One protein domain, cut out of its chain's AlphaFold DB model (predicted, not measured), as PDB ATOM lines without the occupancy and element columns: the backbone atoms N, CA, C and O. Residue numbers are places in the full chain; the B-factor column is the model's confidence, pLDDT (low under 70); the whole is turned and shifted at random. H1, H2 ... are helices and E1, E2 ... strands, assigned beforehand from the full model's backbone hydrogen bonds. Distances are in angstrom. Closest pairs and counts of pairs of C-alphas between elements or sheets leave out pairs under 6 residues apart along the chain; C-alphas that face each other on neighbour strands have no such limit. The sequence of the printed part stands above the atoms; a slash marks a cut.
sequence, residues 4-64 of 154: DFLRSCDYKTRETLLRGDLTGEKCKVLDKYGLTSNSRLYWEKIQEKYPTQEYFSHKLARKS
ATOM      1  N   ASP A   4     -48.496 -63.020  86.079       93.62
ATOM      2  CA  ASP A   4     -47.753 -62.553  87.246       93.62
ATOM      3  C   ASP A   4     -47.284 -61.118  87.029       93.62
ATOM      4  O   ASP A   4     -47.485 -60.269  87.903       93.62
ATOM      5  N   PHE A   5     -46.833 -60.800  85.811       94.62
ATOM      6  CA  PHE A   5     -46.591 -59.419  85.404       94.62
ATOM      7  C   PHE A   5     -47.837 -58.546  85.612       94.62
ATOM      8  O   PHE A   5     -47.757 -57.521  86.286       94.62
ATOM      9  N   LEU A   6     -49.007 -58.978  85.125       94.25
ATOM     10  CA  LEU A   6     -50.256 -58.209  85.243       94.25
ATOM     11  C   LEU A   6     -50.698 -57.954  86.692       94.25
ATOM     12  O   LEU A   6     -51.317 -56.929  86.981       94.25
ATOM     13  N   ARG A   7     -50.402 -58.878  87.612       93.50
ATOM     14  CA  ARG A   7     -50.691 -58.696  89.046       93.50
ATOM     15  C   ARG A   7     -49.756 -57.680  89.693       93.50
ATOM     16  O   ARG A   7     -50.188 -56.954  90.585       93.50
ATOM     17  N   SER A   8     -48.503 -57.642  89.246       94.06
ATOM     18  CA  SER A   8     -47.463 -56.759  89.782       94.06
ATOM     19  C   SER A   8     -47.426 -55.360  89.162       94.06
ATOM     20  O   SER A   8     -46.915 -54.438  89.794       94.06
ATOM     21  N   CYS A   9     -47.945 -55.184  87.944       94.88
ATOM     22  CA  CYS A   9     -47.866 -53.906  87.248       94.88
ATOM     23  C   CYS A   9     -48.891 -52.884  87.767       94.88
ATOM     24  O   CYS A   9     -49.854 -53.209  88.478       94.88
ATOM     25  N   ASP A  10     -48.665 -51.617  87.412       95.94
ATOM     26  CA  ASP A  10     -49.552 -50.524  87.783       95.94
ATOM     27  C   ASP A  10     -50.936 -50.664  87.128       95.94
ATOM     28  O   ASP A  10     -51.123 -51.339  86.110       95.94
ATOM     29  N   TYR A  11     -51.924 -49.993  87.719       93.62
ATOM     30  CA  TYR A  11     -53.311 -50.048  87.264       93.62
ATOM     31  C   TYR A  11     -53.472 -49.690  85.781       93.62
ATOM     32  O   TYR A  11     -54.185 -50.389  85.069       93.62
ATOM     33  N   LYS A  12     -52.809 -48.633  85.297       95.69
ATOM     34  CA  LYS A  12     -53.015 -48.125  83.934       95.69
ATOM     35  C   LYS A  12     -52.474 -49.109  82.898       95.69
ATOM     36  O   LYS A  12     -53.131 -49.362  81.884       95.69
ATOM     37  N   THR A  13     -51.309 -49.686  83.176       96.31
ATOM     38  CA  THR A  13     -50.713 -50.737  82.347       96.31
ATOM     39  C   THR A  13     -51.583 -51.992  82.348       96.31
ATOM     40  O   THR A  13     -51.915 -52.501  81.275       96.31
ATOM     41  N   ARG A  14     -52.021 -52.461  83.526       96.62
ATOM     42  CA  ARG A  14     -52.913 -53.625  83.642       96.62
ATOM     43  C   ARG A  14     -54.214 -53.417  82.868       96.62
ATOM     44  O   ARG A  14     -54.567 -54.264  82.053       96.62
ATOM     45  N   GLU A  15     -54.896 -52.301  83.097       96.44
ATOM     46  CA  GLU A  15     -56.179 -51.973  82.466       96.44
ATOM     47  C   GLU A  15     -56.062 -52.005  80.939       96.44
ATOM     48  O   GLU A  15     -56.866 -52.642  80.260       96.44
ATOM     49  N   THR A  16     -55.007 -51.385  80.403       96.81
ATOM     50  CA  THR A  16     -54.744 -51.320  78.961       96.81
ATOM     51  C   THR A  16     -54.526 -52.710  78.364       96.81
ATOM     52  O   THR A  16     -55.138 -53.056  77.354       96.81
ATOM     53  N   LEU A  17     -53.689 -53.533  78.999       97.06
ATOM     54  CA  LEU A  17     -53.377 -54.882  78.517       97.06
ATOM     55  C   LEU A  17     -54.579 -55.825  78.607       97.06
ATOM     56  O   LEU A  17     -54.827 -56.594  77.681       97.06
ATOM     57  N   LEU A  18     -55.340 -55.761  79.704       97.31
ATOM     58  CA  LEU A  18     -56.531 -56.587  79.881       97.31
ATOM     59  C   LEU A  18     -57.638 -56.189  78.900       97.31
ATOM     60  O   LEU A  18     -58.275 -57.065  78.323       97.31
ATOM     61  N   ARG A  19     -57.866 -54.894  78.663       97.56
ATOM     62  CA  ARG A  19     -58.841 -54.446  77.655       97.56
ATOM     63  C   ARG A  19     -58.407 -54.802  76.237       97.56
ATOM     64  O   ARG A  19     -59.253 -55.197  75.446       97.56
ATOM     65  N   GLY A  20     -57.109 -54.734  75.935       96.94
ATOM     66  CA  GLY A  20     -56.560 -55.129  74.633       96.94
ATOM     67  C   GLY A  20     -56.723 -56.618  74.296       96.94
ATOM     68  O   GLY A  20     -56.687 -56.983  73.126       96.94
ATOM     69  N   ASP A  21     -56.931 -57.475  75.297       96.44
ATOM     70  CA  ASP A  21     -57.203 -58.909  75.110       96.44
ATOM     71  C   ASP A  21     -58.704 -59.230  74.941       96.44
ATOM     72  O   ASP A  21     -59.070 -60.346  74.570       96.44
ATOM     73  N   LEU A  22     -59.591 -58.257  75.170       97.31
ATOM     74  CA  LEU A  22     -61.029 -58.400  74.951       97.31
ATOM     75  C   LEU A  22     -61.454 -57.778  73.614       97.31
ATOM     76  O   LEU A  22     -60.855 -56.841  73.098       97.31
ATOM     77  N   THR A  23     -62.551 -58.285  73.053       97.06
ATOM     78  CA  THR A  23     -63.192 -57.680  71.875       97.06
ATOM     79  C   THR A  23     -63.795 -56.316  72.221       97.06
ATOM     80  O   THR A  23     -64.283 -56.143  73.339       97.06
ATOM     81  N   GLY A  24     -63.911 -55.418  71.237       97.06
ATOM     82  CA  GLY A  24     -64.521 -54.093  71.420       97.06
ATOM     83  C   GLY A  24     -65.899 -54.120  72.096       97.06
ATOM     84  O   GLY A  24     -66.120 -53.372  73.042       97.06
ATOM     85  N   GLU A  25     -66.788 -55.041  71.708       96.50
ATOM     86  CA  GLU A  25     -68.112 -55.195  72.341       96.50
ATOM     87  C   GLU A  25     -68.034 -55.537  73.837       96.50
ATOM     88  O   GLU A  25     -68.748 -54.961  74.655       96.50
ATOM     89  N   LYS A  26     -67.121 -56.430  74.233       98.19
ATOM     90  CA  LYS A  26     -66.896 -56.754  75.651       98.19
ATOM     91  C   LYS A  26     -66.377 -55.544  76.423       98.19
ATOM     92  O   LYS A  26     -66.797 -55.341  77.558       98.19
ATOM     93  N   CYS A  27     -65.511 -54.731  75.817       98.19
ATOM     94  CA  CYS A  27     -65.062 -53.475  76.419       98.19
ATOM     95  C   CYS A  27     -66.226 -52.494  76.614       98.19
ATOM     96  O   CYS A  27     -66.349 -51.941  77.701       98.19
ATOM     97  N   LYS A  28     -67.142 -52.373  75.642       98.38
ATOM     98  CA  LYS A  28     -68.354 -51.553  75.810       98.38
ATOM     99  C   LYS A  28     -69.244 -52.039  76.960       98.38
ATOM    100  O   LYS A  28     -69.820 -51.214  77.661       98.38
ATOM    101  N   VAL A  29     -69.331 -53.354  77.203       98.19
ATOM    102  CA  VAL A  29     -70.012 -53.891  78.400       98.19
ATOM    103  C   VAL A  29     -69.316 -53.411  79.674       98.19
ATOM    104  O   VAL A  29     -69.984 -52.934  80.588       98.19
ATOM    105  N   LEU A  30     -67.985 -53.505  79.753       98.12
ATOM    106  CA  LEU A  30     -67.245 -53.003  80.918       98.12
ATOM    107  C   LEU A  30     -67.525 -51.513  81.150       98.12
ATOM    108  O   LEU A  30     -67.789 -51.116  82.283       98.12
ATOM    109  N   ASP A  31     -67.546 -50.719  80.081       98.00
ATOM    110  CA  ASP A  31     -67.793 -49.278  80.144       98.00
ATOM    111  C   ASP A  31     -69.224 -48.960  80.592       98.00
ATOM    112  O   ASP A  31     -69.404 -48.158  81.508       98.00
ATOM    113  N   LYS A  32     -70.235 -49.649  80.040       96.88
ATOM    114  CA  LYS A  32     -71.646 -49.500  80.440       96.88
ATOM    115  C   LYS A  32     -71.834 -49.663  81.947       96.88
ATOM    116  O   LYS A  32     -72.560 -48.893  82.575       96.88
ATOM    117  N   TYR A  33     -71.202 -50.675  82.534       95.94
ATOM    118  CA  TYR A  33     -71.362 -50.976  83.957       95.94
ATOM    119  C   TYR A  33     -70.333 -50.271  84.855       95.94
ATOM    120  O   TYR A  33     -70.426 -50.390  86.083       95.94
ATOM    121  N   GLY A  34     -69.406 -49.501  84.273       96.44
ATOM    122  CA  GLY A  34     -68.350 -48.785  84.988       96.44
ATOM    123  C   GLY A  34     -67.369 -49.727  85.685       96.44
ATOM    124  O   GLY A  34     -67.046 -49.514  86.853       96.44
ATOM    125  N   LEU A  35     -66.968 -50.804  85.003       97.62
ATOM    126  CA  LEU A  35     -66.077 -51.829  85.542       97.62
ATOM    127  C   LEU A  35     -64.610 -51.532  85.215       97.62
ATOM    128  O   LEU A  35     -64.262 -51.235  84.070       97.62
ATOM    129  N   THR A  36     -63.747 -51.683  86.216       97.00
ATOM    130  CA  THR A  36     -62.292 -51.498  86.119       97.00
ATOM    131  C   THR A  36     -61.553 -52.726  86.641       97.00
ATOM    132  O   THR A  36     -62.113 -53.538  87.382       97.00
ATOM    133  N   SER A  37     -60.303 -52.919  86.219       96.50
ATOM    134  CA  SER A  37     -59.503 -54.069  86.637       96.50
ATOM    135  C   SER A  37     -58.773 -53.848  87.962       96.50
ATOM    136  O   SER A  37     -58.129 -52.823  88.198       96.50
ATOM    137  N   ASN A  38     -58.773 -54.878  88.806       95.81
ATOM    138  CA  ASN A  38     -58.027 -54.887  90.062       95.81
ATOM    139  C   ASN A  38     -56.773 -55.773  90.009       95.81
ATOM    140  O   ASN A  38     -56.530 -56.507  89.048       95.81
ATOM    141  N   SER A  39     -55.960 -55.721  91.068       94.75
ATOM    142  CA  SER A  39     -54.705 -56.484  91.178       94.75
ATOM    143  C   SER A  39     -54.895 -58.000  91.188       94.75
ATOM    144  O   SER A  39     -53.962 -58.737  90.879       94.75
ATOM    145  N   ARG A  40     -56.106 -58.485  91.475       95.88
ATOM    146  CA  ARG A  40     -56.462 -59.908  91.406       95.88
ATOM    147  C   ARG A  40     -56.936 -60.335  90.020       95.88
ATOM    148  O   ARG A  40     -57.265 -61.505  89.831       95.88
ATOM    149  N   LEU A  41     -56.926 -59.419  89.048       96.69
ATOM    150  CA  LEU A  41     -57.410 -59.621  87.683       96.69
ATOM    151  C   LEU A  41     -58.924 -59.868  87.632       96.69
ATOM    152  O   LEU A  41     -59.408 -60.654  86.814       96.69
ATOM    153  N   TYR A  42     -59.669 -59.215  88.520       97.81
ATOM    154  CA  TYR A  42     -61.126 -59.141  88.483       97.81
ATOM    155  C   TYR A  42     -61.573 -57.789  87.947       97.81
ATOM    156  O   TYR A  42     -60.876 -56.788  88.097       97.81
ATOM    157  N   TRP A  43     -62.747 -57.797  87.325       97.94
ATOM    158  CA  TRP A  43     -63.486 -56.600  86.967       97.94
ATOM    159  C   TRP A  43     -64.393 -56.227  88.136       97.94
ATOM    160  O   TRP A  43     -65.242 -57.025  88.554       97.94
ATOM    161  N   GLU A  44     -64.188 -55.034  88.676       97.25
ATOM    162  CA  GLU A  44     -64.885 -54.528  89.851       97.25
ATOM    163  C   GLU A  44     -65.502 -53.159  89.593       97.25
ATOM    164  O   GLU A  44     -65.118 -52.443  88.671       97.25
ATOM    165  N   LYS A  45     -66.481 -52.807  90.422       96.38
ATOM    166  CA  LYS A  45     -67.105 -51.494  90.429       96.38
ATOM    167  C   LYS A  45     -66.715 -50.763  91.702       96.38
ATOM    168  O   LYS A  45     -67.005 -51.240  92.801       96.38
ATOM    169  N   ILE A  46     -66.092 -49.602  91.536       93.56
ATOM    170  CA  ILE A  46     -65.713 -48.704  92.628       93.56
ATOM    171  C   ILE A  46     -66.706 -47.541  92.644       93.56
ATOM    172  O   ILE A  46     -66.912 -46.873  91.631       93.56
ATOM    173  N   GLN A  47     -67.340 -47.303  93.788       92.56
ATOM    174  CA  GLN A  47     -68.246 -46.177  94.000       92.56
ATOM    175  C   GLN A  47     -67.949 -45.564  95.364       92.56
ATOM    176  O   GLN A  47     -67.871 -46.282  96.352       92.56
ATOM    177  N   GLU A  48     -67.835 -44.240  95.432       86.81
ATOM    178  CA  GLU A  48     -67.375 -43.510  96.626       86.81
ATOM    179  C   GLU A  48     -68.146 -43.854  97.917       86.81
ATOM    180  O   GLU A  48     -67.580 -43.842  99.004       86.81
ATOM    181  N   LYS A  49     -69.437 -44.194  97.801       91.81
ATOM    182  CA  LYS A  49     -70.344 -44.444  98.937       91.81
ATOM    183  C   LYS A  49     -70.744 -45.910  99.128       91.81
ATOM    184  O   LYS A  49     -71.579 -46.190  99.985       91.81
ATOM    185  N   TYR A  50     -70.196 -46.833  98.339       90.69
ATOM    186  CA  TYR A  50     -70.561 -48.249  98.396       90.69
ATOM    187  C   TYR A  50     -69.316 -49.134  98.482       90.69
ATOM    188  O   TYR A  50     -68.263 -48.759  97.967       90.69
ATOM    189  N   PRO A  51     -69.414 -50.324  99.101       92.81
ATOM    190  CA  PRO A  51     -68.329 -51.291  99.057       92.81
ATOM    191  C   PRO A  51     -67.950 -51.623  97.612       92.81
ATOM    192  O   PRO A  51     -68.830 -51.816  96.768       92.81
ATOM    193  N   THR A  52     -66.649 -51.740  97.342       94.69
ATOM    194  CA  THR A  52     -66.157 -52.231  96.052       94.69
ATOM    195  C   THR A  52     -66.763 -53.598  95.760       94.69
ATOM    196  O   THR A  52     -66.636 -54.529  96.559       94.69
ATOM    197  N   GLN A  53     -67.428 -53.719  94.613       94.94
ATOM    198  CA  GLN A  53     -68.084 -54.956  94.207       94.94
ATOM    199  C   GLN A  53     -67.324 -55.598  93.053       94.94
ATOM    200  O   GLN A  53     -67.283 -55.059  91.948       94.94
ATOM    201  N   GLU A  54     -66.800 -56.797  93.277       95.81
ATOM    202  CA  GLU A  54     -66.291 -57.641  92.199       95.81
ATOM    203  C   GLU A  54     -67.436 -58.320  91.451       95.81
ATOM    204  O   GLU A  54     -68.372 -58.853  92.053       95.81
ATOM    205  N   TYR A  55     -67.343 -58.331  90.124       96.31
ATOM    206  CA  TYR A  55     -68.335 -58.971  89.267       96.31
ATOM    207  C   TYR A  55     -67.832 -60.314  88.743       96.31
ATOM    208  O   TYR A  55     -68.464 -61.350  88.961       96.31
ATOM    209  N   PHE A  56     -66.689 -60.323  88.057       97.19
ATOM    210  CA  PHE A  56     -66.113 -61.543  87.493       97.19
ATOM    211  C   PHE A  56     -64.618 -61.405  87.224       97.19
ATOM    212  O   PHE A  56     -64.092 -60.314  87.024       97.19
ATOM    213  N   SER A  57     -63.932 -62.547  87.176       97.44
ATOM    214  CA  SER A  57     -62.527 -62.588  86.774       97.44
ATOM    215  C   SER A  57     -62.364 -62.224  85.299       97.44
ATOM    216  O   SER A  57     -63.213 -62.536  84.460       97.44
ATOM    217  N   HIS A  58     -61.215 -61.666  84.944       97.75
ATOM    218  CA  HIS A  58     -60.851 -61.445  83.554       97.75
ATOM    219  C   HIS A  58     -60.850 -62.761  82.752       97.75
ATOM    220  O   HIS A  58     -61.311 -62.801  81.617       97.75
ATOM    221  N   LYS A  59     -60.462 -63.888  83.368       96.88
ATOM    222  CA  LYS A  59     -60.550 -65.223  82.749       96.88
ATOM    223  C   LYS A  59     -61.980 -65.599  82.335       96.88
ATOM    224  O   LYS A  59     -62.146 -66.248  81.303       96.88
ATOM    225  N   LEU A  60     -62.994 -65.207  83.112       96.69
ATOM    226  CA  LEU A  60     -64.401 -65.375  82.734       96.69
ATOM    227  C   LEU A  60     -64.740 -64.471  81.549       96.69
ATOM    228  O   LEU A  60     -65.245 -64.970  80.550       96.69
ATOM    229  N   ALA A  61     -64.382 -63.185  81.611       97.56
ATOM    230  CA  ALA A  61     -64.618 -62.230  80.523       97.56
ATOM    231  C   ALA A  61     -64.056 -62.720  79.176       97.56
ATOM    232  O   ALA A  61     -64.714 -62.616  78.144       97.56
ATOM    233  N   ARG A  62     -62.861 -63.327  79.185       96.81
ATOM    234  CA  ARG A  62     -62.243 -63.919  77.988       96.81
ATOM    235  C   ARG A  62     -63.075 -65.054  77.398       96.81
ATOM    236  O   ARG A  62     -63.293 -65.080  76.192       96.81
ATOM    237  N   LYS A  63     -63.545 -65.974  78.244       96.00
ATOM    238  CA  LYS A  63     -64.246 -67.200  77.827       96.00
ATOM    239  C   LYS A  63     -65.720 -66.993  77.490       96.00
ATOM    240  O   LYS A  63     -66.254 -67.739  76.678       96.00
ATOM    241  N   SER A  64     -66.376 -66.037  78.136       96.19
ATOM    242  CA  SER A  64     -67.808 -65.798  77.963       96.19
ATOM    243  C   SER A  64     -68.109 -65.089  76.648       96.19
ATOM    244  O   SER A  64     -67.280 -64.344  76.122       96.19
TER     245      SER A  64
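AT A GLANCE: This is residues 4 to 64 of the 154 residues of an uncharacterized protein of Peptoclostridium litorale DSM 5388 (UniProt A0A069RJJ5). A two-stranded hairpin, E1 and E2, reaches away from a loosely gathered group of short helices, with H2, H3 and H4 round the end where E1 begins and E2 ends, and H1 beyond H2. No helix clearly touches another. The printed part has 61 residues, in the order H1, H2, H3, E1, E2, H4, with one antiparallel sheet, E1 - E2; the class is mixed, helices and strands. The whole is compact, with a radius of gyration of the C-alphas of 11.2 A and spans of 30 by 27 by 17 A.

IN THESE COORDINATES: Find C-alpha 4 at (-47.753, -62.553, 87.246), where H1, residues 4 to 8, begins. Next come H2, residues 11 to 20, 14.0 A long, and H3, residues 24 to 33, 14.6 A. E1 is residues 42 to 47, 15.8 A, and E2 residues 50 to 57, 20.1 A. H4, residues 58 to 63, ends at C-alpha 63, (-64.246, -67.200, 77.827).

HOW THE PARTS SIT: Look first at the hairpin of E1 and E2, 162 degrees between directions: N 43 and O 56 are 2.9 A apart, within hydrogen-bond range. Residues 36 to 37 pair antiparallel with 43 to 44 of E1. The closest C-alphas of E1 and H4, Tyr 42 and His 58, are 5.4 A apart. H2 and H3 are close but not clearly touching, C-alphas Arg 19 and Cys 27 being closest at 6.4 A, at a steep tilt of 47 degrees, opposite ways. H1 and H2 are also close but not clearly touching, Leu 6 and Arg 14 having the closest C-alphas, 5.5 A. H1 and E1 are apart. In H1, H2, H3 and H4 every O i to N i+4 pair is within hydrogen-bond range.

THE WHOLE: The C-alphas farthest apart, Lys 49 and Lys 63, are 31.6 A apart. The printed part has no cut and no long link, and no printed residue is under 70 in pLDDT.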